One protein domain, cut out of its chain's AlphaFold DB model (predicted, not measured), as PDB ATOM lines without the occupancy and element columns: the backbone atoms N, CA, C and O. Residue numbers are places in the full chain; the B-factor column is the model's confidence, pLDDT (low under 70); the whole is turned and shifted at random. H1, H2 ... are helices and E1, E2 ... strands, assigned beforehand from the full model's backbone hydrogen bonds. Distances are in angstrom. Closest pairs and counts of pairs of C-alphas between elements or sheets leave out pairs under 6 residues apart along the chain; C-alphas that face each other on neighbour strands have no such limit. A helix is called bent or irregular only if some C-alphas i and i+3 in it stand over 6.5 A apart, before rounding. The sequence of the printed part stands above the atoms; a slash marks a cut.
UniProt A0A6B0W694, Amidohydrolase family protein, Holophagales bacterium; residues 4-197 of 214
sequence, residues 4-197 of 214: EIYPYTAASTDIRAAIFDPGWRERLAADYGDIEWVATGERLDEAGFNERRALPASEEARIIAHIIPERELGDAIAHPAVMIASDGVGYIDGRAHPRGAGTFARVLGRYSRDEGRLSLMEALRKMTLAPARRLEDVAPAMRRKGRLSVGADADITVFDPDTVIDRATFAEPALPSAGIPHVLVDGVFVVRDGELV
ATOM      1  N   GLU A   4     133.512 202.639 126.947       92.50
ATOM      2  CA  GLU A   4     132.675 202.046 125.902       92.50
ATOM      3  C   GLU A   4     133.506 201.548 124.715       92.50
ATOM      4  O   GLU A   4     134.673 201.921 124.581       92.50
ATOM      5  N   ILE A   5     132.907 200.695 123.880       95.25
ATOM      6  CA  ILE A   5     133.474 200.262 122.599       95.25
ATOM      7  C   ILE A   5     132.368 199.920 121.587       95.25
ATOM      8  O   ILE A   5     131.307 199.414 121.971       95.25
ATOM      9  N   TYR A   6     132.647 200.136 120.300       95.56
ATOM     10  CA  TYR A   6     131.876 199.604 119.172       95.56
ATOM     11  C   TYR A   6     132.576 198.363 118.583       95.56
ATOM     12  O   TYR A   6     133.801 198.320 118.526       95.56
ATOM     13  N   PRO A   7     131.842 197.343 118.102       96.56
ATOM     14  CA  PRO A   7     132.386 196.021 117.772       96.56
ATOM     15  C   PRO A   7     132.935 195.901 116.336       96.56
ATOM     16  O   PRO A   7     132.713 194.891 115.662       96.56
ATOM     17  N   TYR A   8     133.645 196.924 115.852       97.12
ATOM     18  CA  TYR A   8     134.185 196.974 114.489       97.12
ATOM     19  C   TYR A   8     135.675 197.306 114.468       97.12
ATOM     20  O   TYR A   8     136.162 198.081 115.283       97.12
ATOM     21  N   THR A   9     136.383 196.746 113.487       95.38
ATOM     22  CA  THR A   9     137.836 196.889 113.290       95.38
ATOM     23  C   THR A   9     138.244 198.212 112.630       95.38
ATOM     24  O   THR A   9     139.384 198.379 112.198       95.38
ATOM     25  N   ALA A  10     137.317 199.161 112.525       95.88
ATOM     26  CA  ALA A  10     137.559 200.455 111.919       95.88
ATOM     27  C   ALA A  10     136.928 201.570 112.755       95.88
ATOM     28  O   ALA A  10     135.926 201.359 113.437       95.88
ATOM     29  N   ALA A  11     137.529 202.752 112.700       93.88
ATOM     30  CA  ALA A  11     137.002 203.973 113.296       93.88
ATOM     31  C   ALA A  11     136.363 204.855 112.218       93.88
ATOM     32  O   ALA A  11     136.646 204.697 111.033       93.88
ATOM     33  N   SER A  12     135.536 205.822 112.618       94.00
ATOM     34  CA  SER A  12     135.048 206.872 111.716       94.00
ATOM     35  C   SER A  12     135.260 208.247 112.324       94.00
ATOM     36  O   SER A  12     135.009 208.450 113.510       94.00
ATOM     37  N   THR A  13     135.735 209.187 111.514       92.88
ATOM     38  CA  THR A  13     135.910 210.581 111.923       92.88
ATOM     39  C   THR A  13     136.004 211.499 110.703       92.88
ATOM     40  O   THR A  13     135.930 211.045 109.561       92.88
ATOM     41  N   ASP A  14     136.154 212.796 110.944       93.12
ATOM     42  CA  ASP A  14     136.490 213.780 109.916       93.12
ATOM     43  C   ASP A  14     137.966 213.631 109.515       93.12
ATOM     44  O   ASP A  14     138.840 213.506 110.376       93.12
ATOM     45  N   ILE A  15     138.267 213.679 108.217       94.00
ATOM     46  CA  ILE A  15     139.632 213.528 107.685       94.00
ATOM     47  C   ILE A  15     140.624 214.581 108.222       94.00
ATOM     48  O   ILE A  15     141.839 214.389 108.188       94.00
ATOM     49  N   ARG A  16     140.122 215.699 108.752       93.19
ATOM     50  CA  ARG A  16     140.922 216.800 109.315       93.19
ATOM     51  C   ARG A  16     141.125 216.676 110.821       93.19
ATOM     52  O   ARG A  16     141.758 217.547 111.413       93.19
ATOM     53  N   ALA A  17     140.585 215.634 111.456       93.50
ATOM     54  CA  ALA A  17     140.795 215.389 112.874       93.50
ATOM     55  C   ALA A  17     142.298 215.333 113.200       93.50
ATOM     56  O   ALA A  17     143.086 214.764 112.446       93.50
ATOM     57  N   ALA A  18     142.686 215.874 114.360       94.69
ATOM     58  CA  ALA A  18     144.091 215.998 114.775       94.69
ATOM     59  C   ALA A  18     144.843 214.653 114.860       94.69
ATOM     60  O   ALA A  18     146.074 214.602 114.812       94.69
ATOM     61  N   ILE A  19     144.107 213.541 114.949       94.31
ATOM     62  CA  ILE A  19     144.671 212.190 114.859       94.31
ATOM     63  C   ILE A  19     145.419 211.962 113.528       94.31
ATOM     64  O   ILE A  19     146.376 211.195 113.502       94.31
ATOM     65  N   PHE A  20     145.048 212.694 112.470       95.38
ATOM     66  CA  PHE A  20     145.664 212.675 111.140       95.38
ATOM     67  C   PHE A  20     146.626 213.843 110.858       95.38
ATOM     68  O   PHE A  20     146.997 214.091 109.709       95.38
ATOM     69  N   ASP A  21     147.048 214.583 111.882       95.81
ATOM     70  CA  ASP A  21     148.111 215.584 111.732       95.81
ATOM     71  C   ASP A  21     149.457 214.934 111.341       95.81
ATOM     72  O   ASP A  21     149.614 213.717 111.500       95.81
ATOM     73  N   PRO A  22     150.449 215.703 110.838       95.94
ATOM     74  CA  PRO A  22     151.745 215.157 110.426       95.94
ATOM     75  C   PRO A  22     152.338 214.157 111.434       95.94
ATOM     76  O   PRO A  22     152.321 214.392 112.642       95.94
ATOM     77  N   GLY A  23     152.832 213.021 110.929       96.38
ATOM     78  CA  GLY A  23     153.283 211.881 111.742       96.38
ATOM     79  C   GLY A  23     152.170 210.907 112.157       96.38
ATOM     80  O   GLY A  23     152.334 210.139 113.105       96.38
ATOM     81  N   TRP A  24     150.983 210.970 111.543       96.75
ATOM     82  CA  TRP A  24     149.879 210.061 111.873       96.75
ATOM     83  C   TRP A  24     150.135 208.613 111.450       96.75
ATOM     84  O   TRP A  24     149.725 207.712 112.174       96.75
ATOM     85  N   ARG A  25     150.828 208.379 110.329       97.31
ATOM     86  CA  ARG A  25     151.099 207.028 109.807       97.31
ATOM     87  C   ARG A  25     151.888 206.201 110.815       97.31
ATOM     88  O   ARG A  25     151.531 205.067 111.113       97.31
ATOM     89  N   GLU A  26     152.900 206.809 111.427       97.06
ATOM     90  CA  GLU A  26     153.696 206.195 112.487       97.06
ATOM     91  C   GLU A  26     152.892 206.038 113.783       97.06
ATOM     92  O   GLU A  26     152.954 204.988 114.417       97.06
ATOM     93  N   ARG A  27     152.118 207.063 114.178       95.31
ATOM     94  CA  ARG A  27     151.314 207.035 115.416       95.31
ATOM     95  C   ARG A  27     150.200 205.991 115.386       95.31
ATOM     96  O   ARG A  27     149.906 205.408 116.424       95.31
ATOM     97  N   LEU A  28     149.575 205.793 114.229       94.69
ATOM     98  CA  LEU A  28     148.471 204.852 114.036       94.69
ATOM     99  C   LEU A  28     148.926 203.504 113.472       94.69
ATOM    100  O   LEU A  28     148.097 202.610 113.354       94.69
ATOM    101  N   ALA A  29     150.210 203.364 113.127       95.12
ATOM    102  CA  ALA A  29     150.747 202.208 112.414       95.12
ATOM    103  C   ALA A  29     149.903 201.844 111.173       95.12
ATOM    104  O   ALA A  29     149.547 200.685 110.970       95.12
ATOM    105  N   ALA A  30     149.571 202.854 110.366       96.19
ATOM    106  CA  ALA A  30     148.656 202.761 109.231       96.19
ATOM    107  C   ALA A  30     149.180 203.556 108.025       96.19
ATOM    108  O   ALA A  30     150.044 204.426 108.169       96.19
ATOM    109  N   ASP A  31     148.642 203.283 106.840       97.69
ATOM    110  CA  ASP A  31     148.967 203.996 105.605       97.69
ATOM    111  C   ASP A  31     147.724 204.618 104.947       97.69
ATOM    112  O   ASP A  31     146.592 204.380 105.361       97.69
ATOM    113  N   TYR A  32     147.905 205.434 103.906       97.62
ATOM    114  CA  TYR A  32     146.800 206.070 103.175       97.62
ATOM    115  C   TYR A  32     145.781 205.049 102.663       97.62
ATOM    116  O   TYR A  32     144.576 205.269 102.772       97.62
ATOM    117  N   GLY A  33     146.276 203.891 102.217       97.56
ATOM    118  CA  GLY A  33     145.454 202.771 101.781       97.56
ATOM    119  C   GLY A  33     144.580 202.177 102.885       97.56
ATOM    120  O   GLY A  33     143.681 201.412 102.554       97.56
ATOM    121  N   ASP A  34     144.784 202.529 104.161       97.50
ATOM    122  CA  ASP A  34     143.936 202.161 105.304       97.50
ATOM    123  C   ASP A  34     142.722 203.080 105.499       97.50
ATOM    124  O   ASP A  34     141.816 202.782 106.285       97.50
ATOM    125  N   ILE A  35     142.692 204.184 104.752       97.75
ATOM    126  CA  ILE A  35     141.683 205.228 104.843       97.75
ATOM    127  C   ILE A  35     140.697 205.090 103.692       97.75
ATOM    128  O   ILE A  35     141.066 205.082 102.519       97.75
ATOM    129  N   GLU A  36     139.424 205.005 104.043       96.12
ATOM    130  CA  GLU A  36     138.309 204.912 103.116       96.12
ATOM    131  C   GLU A  36     137.483 206.196 103.160       96.12
ATOM    132  O   GLU A  36     137.106 206.669 104.234       96.12
ATOM    133  N   TRP A  37     137.183 206.762 101.996       94.44
ATOM    134  CA  TRP A  37     136.309 207.923 101.877       94.44
ATOM    135  C   TRP A  37     134.845 207.504 101.921       94.44
ATOM    136  O   TRP A  37     134.378 206.804 101.024       94.44
ATOM    137  N   VAL A  38     134.091 207.964 102.924       93.19
ATOM    138  CA  VAL A  38     132.721 207.477 103.164       93.19
ATOM    139  C   VAL A  38     131.811 207.706 101.961       93.19
ATOM    140  O   VAL A  38     131.018 206.828 101.634       93.19
ATOM    141  N   ALA A  39     131.930 208.849 101.279       89.44
ATOM    142  CA  ALA A  39     131.004 209.205 100.206       89.44
ATOM    143  C   ALA A  39     131.087 208.258  98.993       89.44
ATOM    144  O   ALA A  39     130.090 208.051  98.305       89.44
ATOM    145  N   THR A  40     132.251 207.655  98.734       90.44
ATOM    146  CA  THR A  40     132.467 206.792  97.557       90.44
ATOM    147  C   THR A  40     132.799 205.344  97.921       90.44
ATOM    148  O   THR A  40     132.518 204.442  97.133       90.44
ATOM    149  N   GLY A  41     133.314 205.087  99.126       91.12
ATOM    150  CA  GLY A  41     133.902 203.804  99.534       91.12
ATOM    151  C   GLY A  41     135.315 203.578  98.978       91.12
ATOM    152  O   GLY A  41     135.843 202.473  99.044       91.12
ATOM    153  N   GLU A  42     135.922 204.604  98.379       94.00
ATOM    154  CA  GLU A  42     137.261 204.533  97.794       94.00
ATOM    155  C   GLU A  42     138.342 204.494  98.882       94.00
ATOM    156  O   GLU A  42     138.298 205.279  99.832       94.00
ATOM    157  N   ARG A  43     139.345 203.626  98.708       96.50
ATOM    158  CA  ARG A  43     140.581 203.639  99.504       96.50
ATOM    159  C   ARG A  43     141.548 204.666  98.943       96.50
ATOM    160  O   ARG A  43     141.774 204.693  97.738       96.50
ATOM    161  N   LEU A  44     142.097 205.501  99.813       97.44
ATOM    162  CA  LEU A  44     142.857 206.673  99.405       97.44
ATOM    163  C   LEU A  44     144.338 206.358  99.181       97.44
ATOM    164  O   LEU A  44     144.921 205.495  99.831       97.44
ATOM    165  N   ASP A  45     144.961 207.109  98.282       98.12
ATOM    166  CA  ASP A  45     146.407 207.295  98.250       98.12
ATOM    167  C   ASP A  45     146.786 208.632  98.919       98.12
ATOM    168  O   ASP A  45     145.932 209.361  99.437       98.12
ATOM    169  N   GLU A  46     148.079 208.961  98.944       97.50
ATOM    170  CA  GLU A  46     148.562 210.204  99.557       97.50
ATOM    171  C   GLU A  46     147.949 211.454  98.910       97.50
ATOM    172  O   GLU A  46     147.558 212.394  99.608       97.50
ATOM    173  N   ALA A  47     147.847 211.467  97.580       97.44
ATOM    174  CA  ALA A  47     147.306 212.601  96.844       97.44
ATOM    175  C   ALA A  47     145.819 212.796  97.167       97.44
ATOM    176  O   ALA A  47     145.415 213.894  97.551       97.44
ATOM    177  N   GLY A  48     145.032 211.721  97.099       96.12
ATOM    178  CA  GLY A  48     143.606 211.731  97.388       96.12
ATOM    179  C   GLY A  48     143.303 212.086  98.841       96.12
ATOM    180  O   GLY A  48     142.364 212.845  99.102       96.12
ATOM    181  N   PHE A  49     144.115 211.610  99.788       96.69
ATOM    182  CA  PHE A  49     144.016 211.999 101.193       96.69
ATOM    183  C   PHE A  49     144.261 213.498 101.390       96.69
ATOM    184  O   PHE A  49     143.452 214.179 102.023       96.69
ATOM    185  N   ASN A  50     145.350 214.029 100.831       95.50
ATOM    186  CA  ASN A  50     145.709 215.441 100.975       95.50
ATOM    187  C   ASN A  50     144.684 216.369 100.304       95.50
ATOM    188  O   ASN A  50     144.330 217.400 100.876       95.50
ATOM    189  N   GLU A  51     144.170 215.980  99.136       94.81
ATOM    190  CA  GLU A  51     143.088 216.680  98.438       94.81
ATOM    191  C   GLU A  51     141.834 216.779  99.317       94.81
ATOM    192  O   GLU A  51     141.328 217.874  99.565       94.81
ATOM    193  N   ARG A  52     141.364 215.645  99.855       94.56
ATOM    194  CA  ARG A  52     140.162 215.590 100.702       94.56
ATOM    195  C   ARG A  52     140.358 216.331 102.025       94.56
ATOM    196  O   ARG A  52     139.435 216.982 102.504       94.56
ATOM    197  N   ARG A  53     141.566 216.310 102.600       93.25
ATOM    198  CA  ARG A  53     141.890 217.044 103.835       93.25
ATOM    199  C   ARG A  53     141.932 218.563 103.647       93.25
ATOM    200  O   ARG A  53     141.761 219.288 104.626       93.25
ATOM    201  N   ALA A  54     142.120 219.051 102.421       92.31
ATOM    202  CA  ALA A  54     142.057 220.477 102.099       92.31
ATOM    203  C   ALA A  54     140.619 221.011 101.933       92.31
ATOM    204  O   ALA A  54     140.431 222.227 101.852       92.31
ATOM    205  N   LEU A  55     139.607 220.134 101.893       88.94
ATOM    206  CA  LEU A  55     138.201 220.527 101.797       88.94
ATOM    207  C   LEU A  55     137.724 221.261 103.070       88.94
ATOM    208  O   LEU A  55     138.242 221.032 104.171       88.94
ATOM    209  N   PRO A  56     136.728 222.160 102.951       84.56
ATOM    210  CA  PRO A  56     136.119 222.809 104.107       84.56
ATOM    211  C   PRO A  56     135.412 221.797 105.017       84.56
ATOM    212  O   PRO A  56     135.169 220.651 104.648       84.56
ATOM    213  N   ALA A  57     135.042 222.241 106.222       75.00
ATOM    214  CA  ALA A  57     134.257 221.406 107.122       75.00
ATOM    215  C   ALA A  57     132.887 221.099 106.529       75.00
ATOM    216  O   ALA A  57     132.098 222.016 106.308       75.00
ATOM    217  N   SER A  58     132.599 219.818 106.337       76.00
ATOM    218  CA  SER A  58     131.290 219.334 105.919       76.00
ATOM    219  C   SER A  58     131.073 217.918 106.440       76.00
ATOM    220  O   SER A  58     132.019 217.220 106.805       76.00
ATOM    221  N   GLU A  59     129.819 217.469 106.469       67.50
ATOM    222  CA  GLU A  59     129.525 216.068 106.788       67.50
ATOM    223  C   GLU A  59     130.101 215.097 105.745       67.50
ATOM    224  O   GLU A  59     130.363 213.938 106.060       67.50
ATOM    225  N   GLU A  60     130.361 215.585 104.533       74.38
ATOM    226  CA  GLU A  60     130.987 214.836 103.443       74.38
ATOM    227  C   GLU A  60     132.470 214.549 103.718       74.38
ATOM    228  O   GLU A  60     133.008 213.602 103.158       74.38
ATOM    229  N   ALA A  61     133.116 215.292 104.630       84.62
ATOM    230  CA  ALA A  61     134.532 215.148 104.984       84.62
ATOM    231  C   ALA A  61     134.868 213.920 105.856       84.62
ATOM    232  O   ALA A  61     135.897 213.889 106.538       84.62
ATOM    233  N   ARG A  62     133.996 212.906 105.869       90.62
ATOM    234  CA  ARG A  62     134.125 211.723 106.725       90.62
ATOM    235  C   ARG A  62     134.919 210.609 106.061       90.62
ATOM    236  O   ARG A  62     134.731 210.267 104.894       90.62
ATOM    237  N   ILE A  63     135.737 209.966 106.881       94.69
ATOM    238  CA  ILE A  63     136.480 208.763 106.525       94.69
ATOM    239  C   ILE A  63     136.133 207.594 107.451       94.69
ATOM    240  O   ILE A  63     135.608 207.768 108.559       94.69
ATOM    241  N   ILE A  64     136.478 206.398 106.991       96.06
ATOM    242  CA  ILE A  64     136.598 205.189 107.799       96.06
ATOM    243  C   ILE A  64     138.074 204.787 107.805       96.06
ATOM    244  O   ILE A  64     138.681 204.627 106.750       96.06
ATOM    245  N   ALA A  65     138.658 204.641 108.990       96.88
ATOM    246  CA  ALA A  65     140.049 204.239 109.171       96.88
ATOM    247  C   ALA A  65     140.106 202.790 109.661       96.88
ATOM    248  O   ALA A  65     139.665 202.493 110.774       96.88
ATOM    249  N   HIS A  66     140.642 201.888 108.843       96.62
ATOM    250  CA  HIS A  66     140.682 200.445 109.110       96.62
ATOM    251  C   HIS A  66     141.926 200.060 109.911       96.62
ATOM    252  O   HIS A  66     142.836 199.419 109.400       96.62
ATOM    253  N   ILE A  67     141.967 200.506 111.166       94.88
ATOM    254  CA  ILE A  67     143.193 200.535 111.983       94.88
ATOM    255  C   ILE A  67     143.085 199.783 113.315       94.88
ATOM    256  O   ILE A  67     144.011 199.837 114.117       94.88
ATOM    257  N   ILE A  68     141.960 199.119 113.602       95.00
ATOM    258  CA  ILE A  68     141.736 198.469 114.902       95.00
ATOM    259  C   ILE A  68     141.978 196.961 114.761       95.00
ATOM    260  O   ILE A  68     141.216 196.285 114.059       95.00
ATOM    261  N   PRO A  69     142.989 196.389 115.444       94.38
ATOM    262  CA  PRO A  69     143.243 194.956 115.395       94.38
ATOM    263  C   PRO A  69     142.092 194.145 116.003       94.38
ATOM    264  O   PRO A  69     141.678 194.372 117.140       94.38
ATOM    265  N   GLU A  70     141.629 193.123 115.282       93.88
ATOM    266  CA  GLU A  70     140.520 192.249 115.704       93.88
ATOM    267  C   GLU A  70     140.755 191.609 117.085       93.88
ATOM    268  O   GLU A  70     139.839 191.490 117.895       93.88
ATOM    269  N   ARG A  71     142.003 191.228 117.387       93.94
ATOM    270  CA  ARG A  71     142.351 190.646 118.690       93.94
ATOM    271  C   ARG A  71     142.100 191.627 119.835       93.94
ATOM    272  O   ARG A  71     141.480 191.251 120.824       93.94
ATOM    273  N   GLU A  72     142.584 192.857 119.698       93.88
ATOM    274  CA  GLU A  72     142.449 193.891 120.730       93.88
ATOM    275  C   GLU A  72     140.984 194.272 120.929       93.88
ATOM    276  O   GLU A  72     140.525 194.432 122.060       93.88
ATOM    277  N   LEU A  73     140.230 194.330 119.831       95.69
ATOM    278  CA  LEU A  73     138.793 194.552 119.851       95.69
ATOM    279  C   LEU A  73     138.049 193.454 120.627       95.69
ATOM    280  O   LEU A  73     137.245 193.762 121.508       95.69
ATOM    281  N   GLY A  74     138.342 192.181 120.347       95.44
ATOM    282  CA  GLY A  74     137.752 191.048 121.060       95.44
ATOM    283  C   GLY A  74     138.079 191.055 122.558       95.44
ATOM    284  O   GLY A  74     137.185 190.854 123.386       95.44
ATOM    285  N   ASP A  75     139.333 191.347 122.914       95.38
ATOM    286  CA  ASP A  75     139.779 191.444 124.310       95.38
ATOM    287  C   ASP A  75     139.072 192.604 125.042       95.38
ATOM    288  O   ASP A  75     138.609 192.449 126.178       95.38
ATOM    289  N   ALA A  76     138.907 193.751 124.380       95.56
ATOM    290  CA  ALA A  76     138.179 194.890 124.927       95.56
ATOM    291  C   ALA A  76     136.678 194.593 125.105       95.56
ATOM    292  O   ALA A  76     136.122 194.864 126.169       95.56
ATOM    293  N   ILE A  77     136.013 193.970 124.127       96.88
ATOM    294  CA  ILE A  77     134.595 193.579 124.242       96.88
ATOM    295  C   ILE A  77     134.376 192.654 125.449       96.88
ATOM    296  O   ILE A  77     133.428 192.857 126.223       96.88
ATOM    297  N   ALA A  78     135.274 191.687 125.655       96.19
ATOM    298  CA  ALA A  78     135.217 190.749 126.774       96.19
ATOM    299  C   ALA A  78     135.482 191.412 128.141       96.19
ATOM    300  O   ALA A  78     134.979 190.950 129.167       96.19
ATOM    301  N   HIS A  79     136.224 192.522 128.185       96.38
ATOM    302  CA  HIS A  79     136.655 193.138 129.438       96.38
ATOM    303  C   HIS A  79     135.469 193.628 130.304       96.38
ATOM    304  O   HIS A  79     134.621 194.389 129.830       96.38
ATOM    305  N   PRO A  80     135.382 193.291 131.607       92.94
ATOM    306  CA  PRO A  80     134.179 193.516 132.426       92.94
ATOM    307  C   PRO A  80     133.781 194.993 132.610       92.94
ATOM    308  O   PRO A  80     132.600 195.291 132.811       92.94
ATOM    309  N   ALA A  81     134.744 195.918 132.510       93.44
ATOM    310  CA  ALA A  81     134.528 197.363 132.664       93.44
ATOM    311  C   ALA A  81     133.980 198.079 131.410       93.44
ATOM    312  O   ALA A  81     133.711 199.281 131.467       93.44
ATOM    313  N   VAL A  82     133.851 197.363 130.288       95.88
ATOM    314  CA  VAL A  82     133.442 197.917 128.989       95.88
ATOM    315  C   VAL A  82     131.930 197.806 128.800       95.88
ATOM    316  O   VAL A  82     131.368 196.731 129.018       95.88
ATOM    317  N   MET A  83     131.292 198.891 128.367       97.81
ATOM    318  CA  MET A  83     129.920 198.929 127.845       97.81
ATOM    319  C   MET A  83     129.932 198.937 126.313       97.81
ATOM    320  O   MET A  83     130.931 199.309 125.704       97.81
ATOM    321  N   ILE A  84     128.827 198.530 125.693       98.12
ATOM    322  CA  ILE A  84     128.697 198.560 124.231       98.12
ATOM    323  C   ILE A  84     127.978 199.836 123.814       98.12
ATOM    324  O   ILE A  84     126.887 200.119 124.310       98.12
ATOM    325  N   ALA A  85     128.568 200.559 122.870       96.56
ATOM    326  CA  ALA A  85     127.968 201.715 122.222       96.56
ATOM    327  C   ALA A  85     128.294 201.683 120.734       96.56
ATOM    328  O   ALA A  85     129.334 201.168 120.338       96.56
ATOM    329  N   SER A  86     127.394 202.194 119.894       96.81
ATOM    330  CA  SER A  86     127.590 202.122 118.446       96.81
ATOM    331  C   SER A  86     128.582 203.141 117.916       96.81
ATOM    332  O   SER A  86     129.211 202.867 116.899       96.81
ATOM    333  N   ASP A  87     128.684 204.313 118.553       94.56
ATOM    334  CA  ASP A  87     129.353 205.487 117.975       94.56
ATOM    335  C   ASP A  87     128.841 205.768 116.536       94.56
ATOM    336  O   ASP A  87     129.559 206.159 115.613       94.56
ATOM    337  N   GLY A  88     127.563 205.449 116.295       92.12
ATOM    338  CA  GLY A  88     126.922 205.612 114.998       92.12
ATOM    339  C   GLY A  88     126.784 207.089 114.641       92.12
ATOM    340  O   GLY A  88     126.354 207.894 115.461       92.12
ATOM    341  N   VAL A  89     127.109 207.428 113.396       88.56
ATOM    342  CA  VAL A  89     126.907 208.765 112.826       88.56
ATOM    343  C   VAL A  89     125.798 208.719 111.775       88.56
ATOM    344  O   VAL A  89     125.448 207.643 111.290       88.56
ATOM    345  N   GLY A  90     125.234 209.879 111.430       86.38
ATOM    346  CA  GLY A  90     124.192 209.972 110.406       86.38
ATOM    347  C   GLY A  90     124.661 209.439 109.048       86.38
ATOM    348  O   GLY A  90     125.809 209.667 108.660       86.38
ATOM    349  N   TYR A  91     123.768 208.740 108.343       86.94
ATOM    350  CA  TYR A  91     124.002 208.267 106.980       86.94
ATOM    351  C   TYR A  91     123.849 209.412 105.980       86.94
ATOM    352  O   TYR A  91     122.873 210.155 106.042       86.94
ATOM    353  N   ILE A  92     124.785 209.504 105.039       81.31
ATOM    354  CA  ILE A  92     124.752 210.439 103.910       81.31
ATOM    355  C   ILE A  92     124.552 209.587 102.664       81.31
ATOM    356  O   ILE A  92     125.384 208.732 102.373       81.31
ATOM    357  N   ASP A  93     123.408 209.739 101.995       84.69
ATOM    358  CA  ASP A  93     123.028 208.930 100.827       84.69
ATOM    359  C   ASP A  93     123.177 207.412 101.055       84.69
ATOM    360  O   ASP A  93     123.669 206.660 100.215       84.69
ATOM    361  N   GLY A  94     122.783 206.955 102.250       86.88
ATOM    362  CA  GLY A  94     122.873 205.547 102.652       86.88
ATOM    363  C   GLY A  94     124.277 205.076 103.046       86.88
ATOM    364  O   GLY A  94     124.449 203.896 103.351       86.88
ATOM    365  N   ARG A  95     125.273 205.971 103.096       89.00
ATOM    366  CA  ARG A  95     126.666 205.663 103.447       89.00
ATOM    367  C   ARG A  95     127.052 206.222 104.813       89.00
ATOM    368  O   ARG A  95     126.783 207.376 105.136       89.00
ATOM    369  N   ALA A  96     127.681 205.377 105.620       93.38
ATOM    370  CA  ALA A  96     128.333 205.693 106.889       93.38
ATOM    371  C   ALA A  96     129.149 204.466 107.321       93.38
ATOM    372  O   ALA A  96     129.225 203.469 106.609       93.38
ATOM    373  N   HIS A  97     129.716 204.498 108.522       96.19
ATOM    374  CA  HIS A  97     130.271 203.293 109.122       96.19
ATOM    375  C   HIS A  97     129.143 202.296 109.500       96.19
ATOM    376  O   HIS A  97     128.206 202.695 110.199       96.19
ATOM    377  N   PRO A  98     129.259 200.982 109.191       97.31
ATOM    378  CA  PRO A  98     128.234 199.960 109.499       97.31
ATOM    379  C   PRO A  98     127.880 199.793 110.989       97.31
ATOM    380  O   PRO A  98     126.863 199.194 111.343       97.31
ATOM    381  N   ARG A  99     128.686 200.364 111.895       97.06
ATOM    382  CA  ARG A  99     128.469 200.303 113.344       97.06
ATOM    383  C   ARG A  99     127.154 200.950 113.762       97.06
ATOM    384  O   ARG A  99     126.588 200.530 114.770       97.06
ATOM    385  N   GLY A 100     126.635 201.893 112.971       95.69
ATOM    386  CA  GLY A 100     125.334 202.513 113.209       95.69
ATOM    387  C   GLY A 100     124.175 201.512 113.187       95.69
ATOM    388  O   GLY A 100     123.342 201.540 114.087       95.69
ATOM    389  N   ALA A 101     124.137 200.604 112.207       96.81
ATOM    390  CA  ALA A 101     123.045 199.636 112.049       96.81
ATOM    391  C   ALA A 101     123.321 198.268 112.702       96.81
ATOM    392  O   ALA A 101     122.378 197.545 113.034       96.81
ATOM    393  N   GLY A 102     124.595 197.899 112.879       98.00
ATOM    394  CA  GLY A 102     124.968 196.528 113.243       98.00
ATOM    395  C   GLY A 102     125.503 196.307 114.659       98.00
ATOM    396  O   GLY A 102     125.629 195.162 115.068       98.00
ATOM    397  N   THR A 103     125.844 197.347 115.432       98.62
ATOM    398  CA  THR A 103     126.620 197.180 116.684       98.62
ATOM    399  C   THR A 103     126.064 196.123 117.642       98.62
ATOM    400  O   THR A 103     126.762 195.170 117.984       98.62
ATOM    401  N   PHE A 104     124.816 196.255 118.084       98.62
ATOM    402  CA  PHE A 104     124.297 195.368 119.126       98.62
ATOM    403  C   PHE A 104     124.105 193.935 118.614       98.62
ATOM    404  O   PHE A 104     124.484 192.988 119.301       98.62
ATOM    405  N   ALA A 105     123.615 193.772 117.382       98.62
ATOM    406  CA  ALA A 105     123.452 192.457 116.769       98.62
ATOM    407  C   ALA A 105     124.796 191.756 116.522       98.62
ATOM    408  O   ALA A 105     124.893 190.552 116.737       98.62
ATOM    409  N   ARG A 106     125.853 192.502 116.171       98.62
ATOM    410  CA  ARG A 106     127.213 191.963 116.031       98.62
ATOM    411  C   ARG A 106     127.761 191.435 117.352       98.62
ATOM    412  O   ARG A 106     128.387 190.381 117.377       98.62
ATOM    413  N   VAL A 107     127.519 192.135 118.465       98.69
ATOM    414  CA  VAL A 107     127.928 191.638 119.793       98.69
ATOM    415  C   VAL A 107     127.178 190.358 120.153       98.69
ATOM    416  O   VAL A 107     127.798 189.413 120.630       98.69
ATOM    417  N   LEU A 108     125.863 190.313 119.923       98.81
ATOM    418  CA  LEU A 108     125.040 189.146 120.253       98.81
ATOM    419  C   LEU A 108     125.375 187.935 119.368       98.81
ATOM    420  O   LEU A 108     125.636 186.855 119.888       98.81
ATOM    421  N   GLY A 109     125.411 188.122 118.049       98.75
ATOM    422  CA  GLY A 109     125.676 187.056 117.085       98.75
ATOM    423  C   GLY A 109     127.145 186.664 117.051       98.75
ATOM    424  O   GLY A 109     127.524 185.587 117.496       98.75
ATOM    425  N   ARG A 110     128.004 187.562 116.571       98.25
ATOM    426  CA  ARG A 110     129.410 187.229 116.347       98.25
ATOM    427  C   ARG A 110     130.182 187.033 117.654       98.25
ATOM    428  O   ARG A 110     130.782 185.985 117.860       98.25
ATOM    429  N   TYR A 111     130.178 188.019 118.550       98.31
ATOM    430  CA  TYR A 111     131.065 187.968 119.722       98.31
ATOM    431  C   TYR A 111     130.559 187.052 120.839       98.31
ATOM    432  O   TYR A 111     131.375 186.434 121.525       98.31
ATOM    433  N   SER A 112     129.242 186.960 121.045       98.56
ATOM    434  CA  SER A 112     128.671 186.116 122.097       98.56
ATOM    435  C   SER A 112     128.366 184.695 121.623       98.56
ATOM    436  O   SER A 112     128.869 183.759 122.241       98.56
ATOM    437  N   ARG A 113     127.591 184.517 120.542       98.62
ATOM    438  CA  ARG A 113     127.223 183.183 120.037       98.62
ATOM    439  C   ARG A 113     128.374 182.502 119.287       98.62
ATOM    440  O   ARG A 113     128.735 181.390 119.656       98.62
ATOM    441  N   ASP A 114     128.939 183.142 118.264       98.44
ATOM    442  CA  ASP A 114     129.857 182.463 117.329       98.44
ATOM    443  C   ASP A 114     131.281 182.324 117.889       98.44
ATOM    444  O   ASP A 114     131.885 181.255 117.817       98.44
ATOM    445  N   GLU A 115     131.829 183.396 118.465       97.69
ATOM    446  CA  GLU A 115     133.201 183.416 118.988       97.69
ATOM    447  C   GLU A 115     133.303 183.080 120.484       97.69
ATOM    448  O   GLU A 115     134.401 182.826 120.984       97.69
ATOM    449  N   GLY A 116     132.192 183.120 121.227       97.44
ATOM    450  CA  GLY A 116     132.178 182.815 122.660       97.44
ATOM    451  C   GLY A 116     133.048 183.743 123.522       97.44
ATOM    452  O   GLY A 116     133.488 183.344 124.600       97.44
ATOM    453  N   ARG A 117     133.312 184.983 123.079       97.31
ATOM    454  CA  ARG A 117     134.161 185.955 123.803       97.31
ATOM    455  C   ARG A 117     133.551 186.408 125.127       97.31
ATOM    456  O   ARG A 117     134.269 186.811 126.037       97.31
ATOM    457  N   LEU A 118     132.225 186.368 125.223       97.94
ATOM    458  CA  LEU A 118     131.450 186.696 126.411       97.94
ATOM    459  C   LEU A 118     130.124 185.932 126.404       97.94
ATOM    460  O   LEU A 118     129.563 185.642 125.348       97.94
ATOM    461  N   SER A 119     129.593 185.641 127.591       98.38
ATOM    462  CA  SER A 119     128.272 185.022 127.706       98.38
ATOM    463  C   SER A 119     127.171 185.975 127.237       98.38
ATOM    464  O   SER A 119     127.308 187.198 127.344       98.38
ATOM    465  N   LEU A 120     126.040 185.416 126.798       98.50
ATOM    466  CA  LEU A 120     124.875 186.205 126.389       98.50
ATOM    467  C   LEU A 120     124.429 187.167 127.498       98.50
ATOM    468  O   LEU A 120     124.149 188.334 127.243       98.50
ATOM    469  N   MET A 121     124.420 186.704 128.751       98.12
ATOM    470  CA  MET A 121     124.028 187.537 129.888       98.12
ATOM    471  C   MET A 121     124.993 188.699 130.132       98.12
ATOM    472  O   MET A 121     124.544 189.785 130.498       98.12
ATOM    473  N   GLU A 122     126.296 188.511 129.901       98.31
ATOM    474  CA  GLU A 122     127.242 189.623 129.965       98.31
ATOM    475  C   GLU A 122     127.077 190.595 128.800       98.31
ATOM    476  O   GLU A 122     127.070 191.807 129.022       98.31
ATOM    477  N   ALA A 123     126.860 190.096 127.581       98.44
ATOM    478  CA  ALA A 123     126.532 190.946 126.441       98.44
ATOM    479  C   ALA A 123     125.301 191.818 126.748       98.44
ATOM    480  O   ALA A 123     125.374 193.045 126.650       98.44
ATOM    481  N   LEU A 124     124.208 191.206 127.223       98.38
ATOM    482  CA  LEU A 124     122.982 191.906 127.612       98.38
ATOM    483  C   LEU A 124     123.238 192.926 128.722       98.38
ATOM    484  O   LEU A 124     122.806 194.074 128.603       98.38
ATOM    485  N   ARG A 125     123.987 192.572 129.776       98.06
ATOM    486  CA  ARG A 125     124.341 193.512 130.852       98.06
ATOM    487  C   ARG A 125     125.070 194.739 130.302       98.06
ATOM    488  O   ARG A 125     124.736 195.857 130.696       98.06
ATOM    489  N   LYS A 126     126.041 194.548 129.404       98.31
ATOM    490  CA  LYS A 126     126.874 195.617 128.822       98.31
ATOM    491  C   LYS A 126     126.105 196.585 127.920       98.31
ATOM    492  O   LYS A 126     126.560 197.715 127.765       98.31
ATOM    493  N   MET A 127     124.964 196.168 127.364       98.06
ATOM    494  CA  MET A 127     124.106 196.998 126.504       98.06
ATOM    495  C   MET A 127     122.795 197.465 127.163       98.06
ATOM    496  O   MET A 127     122.065 198.246 126.566       98.06
ATOM    497  N   THR A 128     122.486 197.022 128.391       98.38
ATOM    498  CA  THR A 128     121.246 197.395 129.105       98.38
ATOM    499  C   THR A 128     121.521 197.932 130.514       98.38
ATOM    500  O   THR A 128     121.495 199.138 130.757       98.38
ATOM    501  N   LEU A 129     121.819 197.045 131.463       97.50
ATOM    502  CA  LEU A 129     121.925 197.369 132.880       97.50
ATOM    503  C   LEU A 129     123.148 198.233 133.205       97.50
ATOM    504  O   LEU A 129     123.066 199.115 134.056       97.50
ATOM    505  N   ALA A 130     124.288 197.979 132.562       97.25
ATOM    506  CA  ALA A 130     125.517 198.732 132.788       97.25
ATOM    507  C   ALA A 130     125.374 200.223 132.420       97.25
ATOM    508  O   ALA A 130     125.627 201.048 133.304       97.25
ATOM    509  N   PRO A 131     124.909 200.599 131.206       96.44
ATOM    510  CA  PRO A 131     124.683 202.009 130.884       96.44
ATOM    511  C   PRO A 131     123.583 202.636 131.750       96.44
ATOM    512  O   PRO A 131     123.734 203.778 132.180       96.44
ATOM    513  N   ALA A 132     122.530 201.887 132.102       97.00
ATOM    514  CA  ALA A 132     121.504 202.385 133.018       97.00
ATOM    515  C   ALA A 132     122.077 202.742 134.396       97.00
ATOM    516  O   ALA A 132     121.896 203.865 134.861       97.00
ATOM    517  N   ARG A 133     122.849 201.835 135.004       96.00
ATOM    518  CA  ARG A 133     123.532 202.081 136.283       96.00
ATOM    519  C   ARG A 133     124.537 203.222 136.206       96.00
ATOM    520  O   ARG A 133     124.668 203.982 137.155       96.00
ATOM    521  N   ARG A 134     125.246 203.367 135.084       94.69
ATOM    522  CA  ARG A 134     126.236 204.439 134.915       94.69
ATOM    523  C   ARG A 134     125.613 205.836 134.987       94.69
ATOM    524  O   ARG A 134     126.308 206.775 135.380       94.69
ATOM    525  N   LEU A 135     124.351 205.964 134.577       94.38
ATOM    526  CA  LEU A 135     123.642 207.236 134.448       94.38
ATOM    527  C   LEU A 135     122.604 207.484 135.550       94.38
ATOM    528  O   LEU A 135     122.136 208.608 135.679       94.38
ATOM    529  N   GLU A 136     122.226 206.487 136.348       95.44
ATOM    530  CA  GLU A 136     121.077 206.605 137.259       95.44
ATOM    531  C   GLU A 136     121.233 207.605 138.407       95.44
ATOM    532  O   GLU A 136     120.227 208.109 138.915       95.44
ATOM    533  N   ASP A 137     122.468 207.957 138.759       93.38
ATOM    534  CA  ASP A 137     122.748 208.993 139.753       93.38
ATOM    535  C   ASP A 137     122.600 210.412 139.195       93.38
ATOM    536  O   ASP A 137     122.180 211.306 139.924       93.38
ATOM    537  N   VAL A 138     122.871 210.612 137.900       93.88
ATOM    538  CA  VAL A 138     122.722 211.918 137.231       93.88
ATOM    539  C   VAL A 138     121.342 212.087 136.596       93.88
ATOM    540  O   VAL A 138     120.780 213.173 136.589       93.88
ATOM    541  N   ALA A 139     120.739 211.006 136.108       95.44
ATOM    542  CA  ALA A 139     119.413 210.995 135.511       95.44
ATOM    543  C   ALA A 139     118.539 209.958 136.233       95.44
ATOM    544  O   ALA A 139     118.498 208.796 135.821       95.44
ATOM    545  N   PRO A 140     117.791 210.354 137.285       93.75
ATOM    546  CA  PRO A 140     117.024 209.426 138.121       93.75
ATOM    547  C   PRO A 140     116.064 208.500 137.366       93.75
ATOM    548  O   PRO A 140     115.800 207.389 137.826       93.75
ATOM    549  N   ALA A 141     115.557 208.920 136.200       95.62
ATOM    550  CA  ALA A 141     114.708 208.087 135.350       95.62
ATOM    551  C   ALA A 141     115.420 206.814 134.844       95.62
ATOM    552  O   ALA A 141     114.758 205.799 134.638       95.62
ATOM    553  N   MET A 142     116.755 206.813 134.733       97.12
ATOM    554  CA  MET A 142     117.530 205.629 134.335       97.12
ATOM    555  C   MET A 142     117.454 204.485 135.357       97.12
ATOM    556  O   MET A 142     117.696 203.336 134.986       97.12
ATOM    557  N   ARG A 143     117.028 204.742 136.607       96.44
ATOM    558  CA  ARG A 143     116.769 203.677 137.600       96.44
ATOM    559  C   ARG A 143     115.700 202.686 137.130       96.44
ATOM    560  O   ARG A 143     115.745 201.521 137.517       96.44
ATOM    561  N   ARG A 144     114.768 203.131 136.277       97.00
ATOM    562  CA  ARG A 144     113.711 202.297 135.677       97.00
ATOM    563  C   ARG A 144     114.077 201.724 134.304       97.00
ATOM    564  O   ARG A 144     113.256 201.035 133.712       97.00
ATOM    565  N   LYS A 145     115.279 201.995 133.784       98.00
ATOM    566  CA  LYS A 145     115.733 201.553 132.455       98.00
ATOM    567  C   LYS A 145     116.676 200.350 132.539       98.00
ATOM    568  O   LYS A 145     117.256 200.070 133.591       98.00
ATOM    569  N   GLY A 146     116.845 199.645 131.418       97.38
ATOM    570  CA  GLY A 146     117.840 198.574 131.259       97.38
ATOM    571  C   GLY A 146     117.614 197.340 132.143       97.38
ATOM    572  O   GLY A 146     118.572 196.643 132.470       97.38
ATOM    573  N   ARG A 147     116.374 197.108 132.592       96.88
ATOM    574  CA  ARG A 147     115.978 196.036 133.518       96.88
ATOM    575  C   ARG A 147     114.624 195.471 133.098       96.88
ATOM    576  O   ARG A 147     113.742 196.235 132.730       96.88
ATOM    577  N   LEU A 148     114.446 194.158 133.231       97.25
ATOM    578  CA  LEU A 148     113.145 193.501 133.097       97.25
ATOM    579  C   LEU A 148     112.618 193.153 134.491       97.25
ATOM    580  O   LEU A 148     112.953 192.115 135.058       97.25
ATOM    581  N   SER A 149     111.833 194.059 135.071       96.75
ATOM    582  CA  SER A 149     111.245 193.899 136.404       96.75
ATOM    583  C   SER A 149     109.981 194.742 136.554       96.75
ATOM    584  O   SER A 149     109.841 195.772 135.897       96.75
ATOM    585  N   VAL A 150     109.088 194.356 137.469       97.31
ATOM    586  CA  VAL A 150     107.915 195.175 137.820       97.31
ATOM    587  C   VAL A 150     108.370 196.577 138.246       97.31
ATOM    588  O   VAL A 150     109.267 196.715 139.076       97.31
ATOM    589  N   GLY A 151     107.760 197.608 137.658       95.88
ATOM    590  CA  GLY A 151     108.096 199.015 137.902       95.88
ATOM    591  C   GLY A 151     109.216 199.589 137.025       95.88
ATOM    592  O   GLY A 151     109.483 200.785 137.126       95.88
ATOM    593  N   ALA A 152     109.859 198.783 136.171       97.94
ATOM    594  CA  ALA A 152     110.719 199.278 135.095       97.94
ATOM    595  C   ALA A 152     109.880 199.726 133.886       97.94
ATOM    596  O   ALA A 152     108.762 199.247 133.689       97.94
ATOM    597  N   ASP A 153     110.426 200.632 133.076       98.19
ATOM    598  CA  ASP A 153     109.779 201.054 131.834       98.19
ATOM    599  C   ASP A 153     109.851 199.902 130.810       98.19
ATOM    600  O   ASP A 153     110.848 199.177 130.745       98.19
ATOM    601  N   ALA A 154     108.803 199.727 130.000       98.31
ATOM    602  CA  ALA A 154     108.681 198.612 129.056       98.31
ATOM    603  C   ALA A 154     109.481 198.836 127.755       98.31
ATOM    604  O   ALA A 154     108.930 198.803 126.653       98.31
ATOM    605  N   ASP A 155     110.790 199.045 127.901       98.62
ATOM    606  CA  ASP A 155     111.757 199.082 126.803       98.62
ATOM    607  C   ASP A 155     112.322 197.672 126.594       98.62
ATOM    608  O   ASP A 155     113.172 197.202 127.355       98.62
ATOM    609  N   ILE A 156     111.797 196.962 125.596       98.69
ATOM    610  CA  ILE A 156     111.999 195.518 125.436       98.69
ATOM    611  C   ILE A 156     112.429 195.224 124.006       98.69
ATOM    612  O   ILE A 156     111.782 195.644 123.055       98.69
ATOM    613  N   THR A 157     113.501 194.453 123.850       98.62
ATOM    614  CA  THR A 157     113.901 193.874 122.563       98.62
ATOM    615  C   THR A 157     113.690 192.369 122.622       98.62
ATOM    616  O   THR A 157     114.208 191.710 123.523       98.62
ATOM    617  N   VAL A 158     112.933 191.831 121.669       98.69
ATOM    618  CA  VAL A 158     112.796 190.390 121.447       98.69
ATOM    619  C   VAL A 158     113.686 190.033 120.271       98.69
ATOM    620  O   VAL A 158     113.561 190.626 119.201       98.69
ATOM    621  N   PHE A 159     114.583 189.077 120.476       98.69
ATOM    622  CA  PHE A 159     115.495 188.586 119.454       98.69
ATOM    623  C   PHE A 159     115.643 187.070 119.562       98.69
ATOM    624  O   PHE A 159     115.434 186.492 120.630       98.69
ATOM    625  N   ASP A 160     115.994 186.444 118.448       98.44
ATOM    626  CA  ASP A 160     116.343 185.034 118.385       98.44
ATOM    627  C   ASP A 160     117.858 184.887 118.620       98.44
ATOM    628  O   ASP A 160     118.651 185.373 117.804       98.44
ATOM    629  N   PRO A 161     118.291 184.263 119.732       97.88
ATOM    630  CA  PRO A 161     119.708 184.121 120.045       97.88
ATOM    631  C   PRO A 161     120.464 183.278 119.011       97.88
ATOM    632  O   PRO A 161     121.666 183.484 118.847       97.88
ATOM    633  N   ASP A 162     119.786 182.388 118.285       98.19
ATOM    634  CA  ASP A 162     120.417 181.503 117.306       98.19
ATOM    635  C   ASP A 162     120.637 182.208 115.962       98.19
ATOM    636  O   ASP A 162     121.573 181.870 115.239       98.19
ATOM    637  N   THR A 163     119.840 183.234 115.639       98.25
ATOM    638  CA  THR A 163     119.868 183.890 114.317       98.25
ATOM    639  C   THR A 163     120.230 185.375 114.332       98.25
ATOM    640  O   THR A 163     120.509 185.936 113.271       98.25
ATOM    641  N   VAL A 164     120.288 186.028 115.500       98.69
ATOM    642  CA  VAL A 164     120.662 187.450 115.596       98.69
ATOM    643  C   VAL A 164     122.054 187.706 115.011       98.69
ATOM    644  O   VAL A 164     123.024 187.040 115.377       98.69
ATOM    645  N   ILE A 165     122.160 188.648 114.071       98.56
ATOM    646  CA  ILE A 165     123.430 189.015 113.428       98.56
ATOM    647  C   ILE A 165     123.337 190.393 112.766       98.56
ATOM    648  O   ILE A 165     122.269 190.820 112.311       98.56
ATOM    649  N   ASP A 166     124.459 191.102 112.701       98.44
ATOM    650  CA  ASP A 166     124.590 192.292 111.872       98.44
ATOM    651  C   ASP A 166     124.697 191.923 110.389       98.44
ATOM    652  O   ASP A 166     125.456 191.039 110.001       98.44
ATOM    653  N   ARG A 167     123.938 192.623 109.542       98.19
ATOM    654  CA  ARG A 167     124.050 192.499 108.077       98.19
ATOM    655  C   ARG A 167     124.805 193.661 107.439       98.19
ATOM    656  O   ARG A 167     125.230 193.549 106.296       98.19
ATOM    657  N   ALA A 168     124.960 194.763 108.169       97.50
ATOM    658  CA  ALA A 168     125.664 195.947 107.709       97.50
ATOM    659  C   ALA A 168     127.136 195.635 107.411       97.50
ATOM    660  O   ALA A 168     127.865 195.115 108.256       97.50
ATOM    661  N   THR A 169     127.582 195.996 106.212       96.06
ATOM    662  CA  THR A 169     128.983 195.884 105.785       96.06
ATOM    663  C   THR A 169     129.542 197.269 105.472       96.06
ATOM    664  O   THR A 169     128.800 198.242 105.436       96.06
ATOM    665  N   PHE A 170     130.848 197.401 105.233       94.50
ATOM    666  CA  PHE A 170     131.398 198.686 104.778       94.50
ATOM    667  C   PHE A 170     130.819 199.117 103.419       94.50
ATOM    668  O   PHE A 170     130.571 200.299 103.207       94.50
ATOM    669  N   ALA A 171     130.520 198.157 102.537       92.69
ATOM    670  CA  ALA A 171     129.905 198.423 101.238       92.69
ATOM    671  C   ALA A 171     128.402 198.741 101.338       92.69
ATOM    672  O   ALA A 171     127.898 199.589 100.605       92.69
ATOM    673  N   GLU A 172     127.692 198.084 102.258       95.00
ATOM    674  CA  GLU A 172     126.251 198.239 102.480       95.00
ATOM    675  C   GLU A 172     125.973 198.539 103.967       95.00
ATOM    676  O   GLU A 172     125.508 197.672 104.718       95.00
ATOM    677  N   PRO A 173     126.292 199.757 104.444       95.56
ATOM    678  CA  PRO A 173     126.363 200.033 105.878       95.56
ATOM    679  C   PRO A 173     125.001 200.244 106.533       95.56
ATOM    680  O   PRO A 173     124.889 200.115 107.748       95.56
ATOM    681  N   ALA A 174     123.963 200.544 105.750       95.12
ATOM    682  CA  ALA A 174     122.615 200.807 106.245       95.12
ATOM    683  C   ALA A 174     121.730 199.548 106.349       95.12
ATOM    684  O   ALA A 174     120.555 199.666 106.696       95.12
ATOM    685  N   LEU A 175     122.253 198.350 106.046       96.19
ATOM    686  CA  LEU A 175     121.457 197.122 106.112       96.19
ATOM    687  C   LEU A 175     120.971 196.858 107.550       96.19
ATOM    688  O   LEU A 175     121.796 196.766 108.465       96.19
ATOM    689  N   PRO A 176     119.653 196.677 107.771       95.81
ATOM    690  CA  PRO A 176     119.128 196.377 109.097       95.81
ATOM    691  C   PRO A 176     119.688 195.058 109.627       95.81
ATOM    692  O   PRO A 176     119.863 194.107 108.865       95.81
ATOM    693  N   SER A 177     119.903 194.957 110.934       98.00
ATOM    694  CA  SER A 177     120.252 193.681 111.575       98.00
ATOM    695  C   SER A 177     119.152 192.622 111.385       98.00
ATOM    696  O   SER A 177     118.000 192.957 111.111       98.00
ATOM    697  N   ALA A 178     119.501 191.341 111.511       98.19
ATOM    698  CA  ALA A 178     118.558 190.220 111.443       98.19
ATOM    699  C   ALA A 178     118.305 189.604 112.832       98.19
ATOM    700  O   ALA A 178     119.061 189.848 113.772       98.19
ATOM    701  N   GLY A 179     117.236 188.808 112.952       98.12
ATOM    702  CA  GLY A 179     116.899 188.064 114.174       98.12
ATOM    703  C   GLY A 179     116.252 188.897 115.286       98.12
ATOM    704  O   GLY A 179     116.243 188.456 116.427       98.12
ATOM    705  N   ILE A 180     115.715 190.087 114.986       98.56
ATOM    706  CA  ILE A 180     115.078 190.993 115.962       98.56
ATOM    707  C   ILE A 180     113.625 191.276 115.531       98.56
ATOM    708  O   ILE A 180     113.364 192.292 114.887       98.56
ATOM    709  N   PRO A 181     112.663 190.380 115.823       98.25
ATOM    710  CA  PRO A 181     111.279 190.539 115.376       98.25
ATOM    711  C   PRO A 181     110.527 191.679 116.070       98.25
ATOM    712  O   PRO A 181     109.620 192.252 115.467       98.25
ATOM    713  N   HIS A 182     110.866 192.015 117.321       98.75
ATOM    714  CA  HIS A 182     110.138 193.042 118.063       98.75
ATOM    715  C   HIS A 182     111.044 193.959 118.871       98.75
ATOM    716  O   HIS A 182     111.931 193.509 119.597       98.75
ATOM    717  N   VAL A 183     110.725 195.249 118.823       98.75
ATOM    718  CA  VAL A 183     111.282 196.265 119.714       98.75
ATOM    719  C   VAL A 183     110.130 197.107 120.240       98.75
ATOM    720  O   VAL A 183     109.300 197.596 119.470       98.75
ATOM    721  N   LEU A 184     110.084 197.262 121.556       98.81
ATOM    722  CA  LEU A 184     109.127 198.076 122.281       98.81
ATOM    723  C   LEU A 184     109.868 199.202 122.991       98.81
ATOM    724  O   LEU A 184     110.928 198.976 123.575       98.81
ATOM    725  N   VAL A 185     109.282 200.394 122.968       98.69
ATOM    726  CA  VAL A 185     109.732 201.559 123.733       98.69
ATOM    727  C   VAL A 185     108.529 202.093 124.497       98.69
ATOM    728  O   VAL A 185     107.489 202.358 123.896       98.69
ATOM    729  N   ASP A 186     108.647 202.211 125.820       97.62
ATOM    730  CA  ASP A 186     107.534 202.564 126.719       97.62
ATOM    731  C   ASP A 186     106.281 201.679 126.489       97.62
ATOM    732  O   ASP A 186     105.142 202.133 126.561       97.62
ATOM    733  N   GLY A 187     106.490 200.399 126.146       98.06
ATOM    734  CA  GLY A 187     105.427 199.423 125.874       98.06
ATOM    735  C   GLY A 187     104.769 199.524 124.492       98.06
ATOM    736  O   GLY A 187     103.877 198.734 124.187       98.06
ATOM    737  N   VAL A 188     105.206 200.453 123.638       98.69
ATOM    738  CA  VAL A 188     104.700 200.626 122.271       98.69
ATOM    739  C   VAL A 188     105.664 199.983 121.279       98.69
ATOM    740  O   VAL A 188     106.866 200.238 121.330       98.69
ATOM    741  N   PHE A 189     105.147 199.166 120.357       98.75
ATOM    742  CA  PHE A 189     105.957 198.601 119.277       98.75
ATOM    743  C   PHE A 189     106.517 199.708 118.378       98.75
ATOM    744  O   PHE A 189     105.759 200.495 117.815       98.75
ATOM    745  N   VAL A 190     107.838 199.712 118.215       98.62
ATOM    746  CA  VAL A 190     108.559 200.505 117.205       98.62
ATOM    747  C   VAL A 190     109.109 199.616 116.085       98.62
ATOM    748  O   VAL A 190     109.283 200.073 114.960       98.62
ATOM    749  N   VAL A 191     109.306 198.325 116.375       98.44
ATOM    750  CA  VAL A 191     109.503 197.256 115.387       98.44
ATOM    751  C   VAL A 191     108.535 196.131 115.724       98.44
ATOM    752  O   VAL A 191     108.458 195.716 116.886       98.44
ATOM    753  N   ARG A 192     107.802 195.629 114.732       98.38
ATOM    754  CA  ARG A 192     106.858 194.525 114.886       98.38
ATOM    755  C   ARG A 192     106.958 193.566 113.707       98.38
ATOM    756  O   ARG A 192     106.886 193.996 112.566       98.38
ATOM    757  N   ASP A 193     107.099 192.277 114.007       97.06
ATOM    758  CA  ASP A 193     107.225 191.210 113.008       97.06
ATOM    759  C   ASP A 193     108.400 191.453 112.034       97.06
ATOM    760  O   ASP A 193     108.348 191.089 110.866       97.06
ATOM    761  N   GLY A 194     109.475 192.077 112.535       95.69
ATOM    762  CA  GLY A 194     110.671 192.435 111.763       95.69
ATOM    763  C   GLY A 194     110.574 193.752 110.982       95.69
ATOM    764  O   GLY A 194     111.577 194.185 110.424       95.69
ATOM    765  N   GLU A 195     109.415 194.411 110.989       96.75
ATOM    766  CA  GLU A 195     109.160 195.643 110.238       96.75
ATOM    767  C   GLU A 195     109.082 196.867 111.157       96.75
ATOM    768  O   GLU A 195     108.609 196.790 112.295       96.75
ATOM    769  N   LEU A 196     109.533 198.023 110.664       96.94
ATOM    770  CA  LEU A 196     109.379 199.293 111.377       96.94
ATOM    771  C   LEU A 196     107.899 199.679 111.460       96.94
ATOM    772  O   LEU A 196     107.167 199.624 110.474       96.94
ATOM    773  N   VAL A 197     107.462 200.129 112.635       98.12
ATOM    774  CA  VAL A 197     106.113 200.672 112.813       98.12
ATOM    775  C   VAL A 197     106.145 202.166 112.496       98.12
ATOM    776  O   VAL A 197     106.610 202.974 113.302       98.12
TER     777      VAL A 197
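Overview. This is residues 4 to 197 of the 214 residues of the protein "Amidohydrolase family protein" of Holophagales bacterium (UniProt A0A6B0W694). The domain is elongated: a small three-stranded sheet, E1 E3 E2, is at one end with H2 over it, and a second small sheet, E5 E6 E7, with the pair H6 and H7 is at the other. Between them H4 and H5 form a helical hairpin with E4 and H3 at its side, and the unnamed stretch of residues 159 to 181 loops from the second sheet toward the first and back. The 194 printed residues hold seven named helices and seven named strands, in the order E1 H1 E2 H2 E3 H3 E4 H4 H5 H6 H7 E5 E6 E7; both sheets are antiparallel. The class is mixed, helices and strands, with under half of the residues in named elements. The whole is compact, with a radius of gyration of the C-alphas of 18.5 A, and spans 59 by 36 by 34 A.

Arrangement. The sheet E1, residues 11 to 14, E3, residues 62 to 65, and E2, residues 35 to 37, runs in that order. E1 and E3 are antiparallel at 148 degrees, with N 11 and O 65 2.9 A apart, within hydrogen-bond range. E3 and E2 are antiparallel at 151 degrees, with N 36 and O 64 at 2.8 A. H1, residues 24 to 28, is not on this sheet; E1, H1 and E2 form a split strand-helix-strand unit, two strands running the same way with E3 between them, and its crossover is right-handed. H2, residues 46 to 53, is on the sheet at a height of 10.2 A, over E2 and only just over E3, where 3 of its 8 C-alphas fall; on the local plane it runs slantwise to the strands, at 51 degrees to E2. H4, residues 99 to 114, and H5, residues 120 to 127, touch as a helical hairpin, closest at the C-alphas of Ser 112 and Leu 120, 5.7 A, at a shallow tilt of 23 degrees, opposite ways. H3, residues 70 to 78, is close to H4 but not clearly touching it, and about perpendicular at 81 degrees; the closest C-alphas are those of Gly 74 and Tyr 111, 7.5 A. E4, residues 82 to 84, pairs with no named strand, but its residues 83 to 84 pair in parallel with residues 4 to 5; the closest C-alphas of E4 and H5 are those of Met 83 and Lys 126, 4.6 A. H6, residues 129 to 135, and H5 meet only through their link. H6 touches H7, residues 140 to 144, with the C-alphas of Ala 132 and Met 142 5.3 A apart. E5, residues 156 to 158, E6, residues 182 to 185, and E7, residues 188 to 192, form a meander, each strand the antiparallel neighbour of the one before; N 158 and O 182 are 2.8 A apart, and N 185 and O 188 2.9 A. H4 and E5 are apart. Every O i to N i+4 pair is within hydrogen-bond range in H1, H2, H3, H5 and H6, against 9 of 12 in H4 and 0 of 1 in H7, where 2 of 2 O i to N i+3 pairs are.

Along the chain. E1 begins at C-alpha 11, (137.002, 203.973, 113.296). H4, the longest helix, begins at C-alpha 99, (128.469, 200.303, 113.344), and measures 18.3 A; it is irregular, with C-alphas 101 and 104 8.4 A apart, and has a kink of 41 degrees near residue 106. H3 measures 12.4 A, H5 10.8 A and H2 10.5 A. E7 measures 9.8 A and ends at C-alpha 192, (106.858, 194.525, 114.886).

Size, cuts and confidence. The C-alphas farthest apart are those of Ala 47 and Val 150, 59.5 A. The printed part has no cut. The links E4 to H4, H7 to E5 and E5 to E6 are long. Mean pLDDT of the printed part is 95.4; residue 59 is under 70.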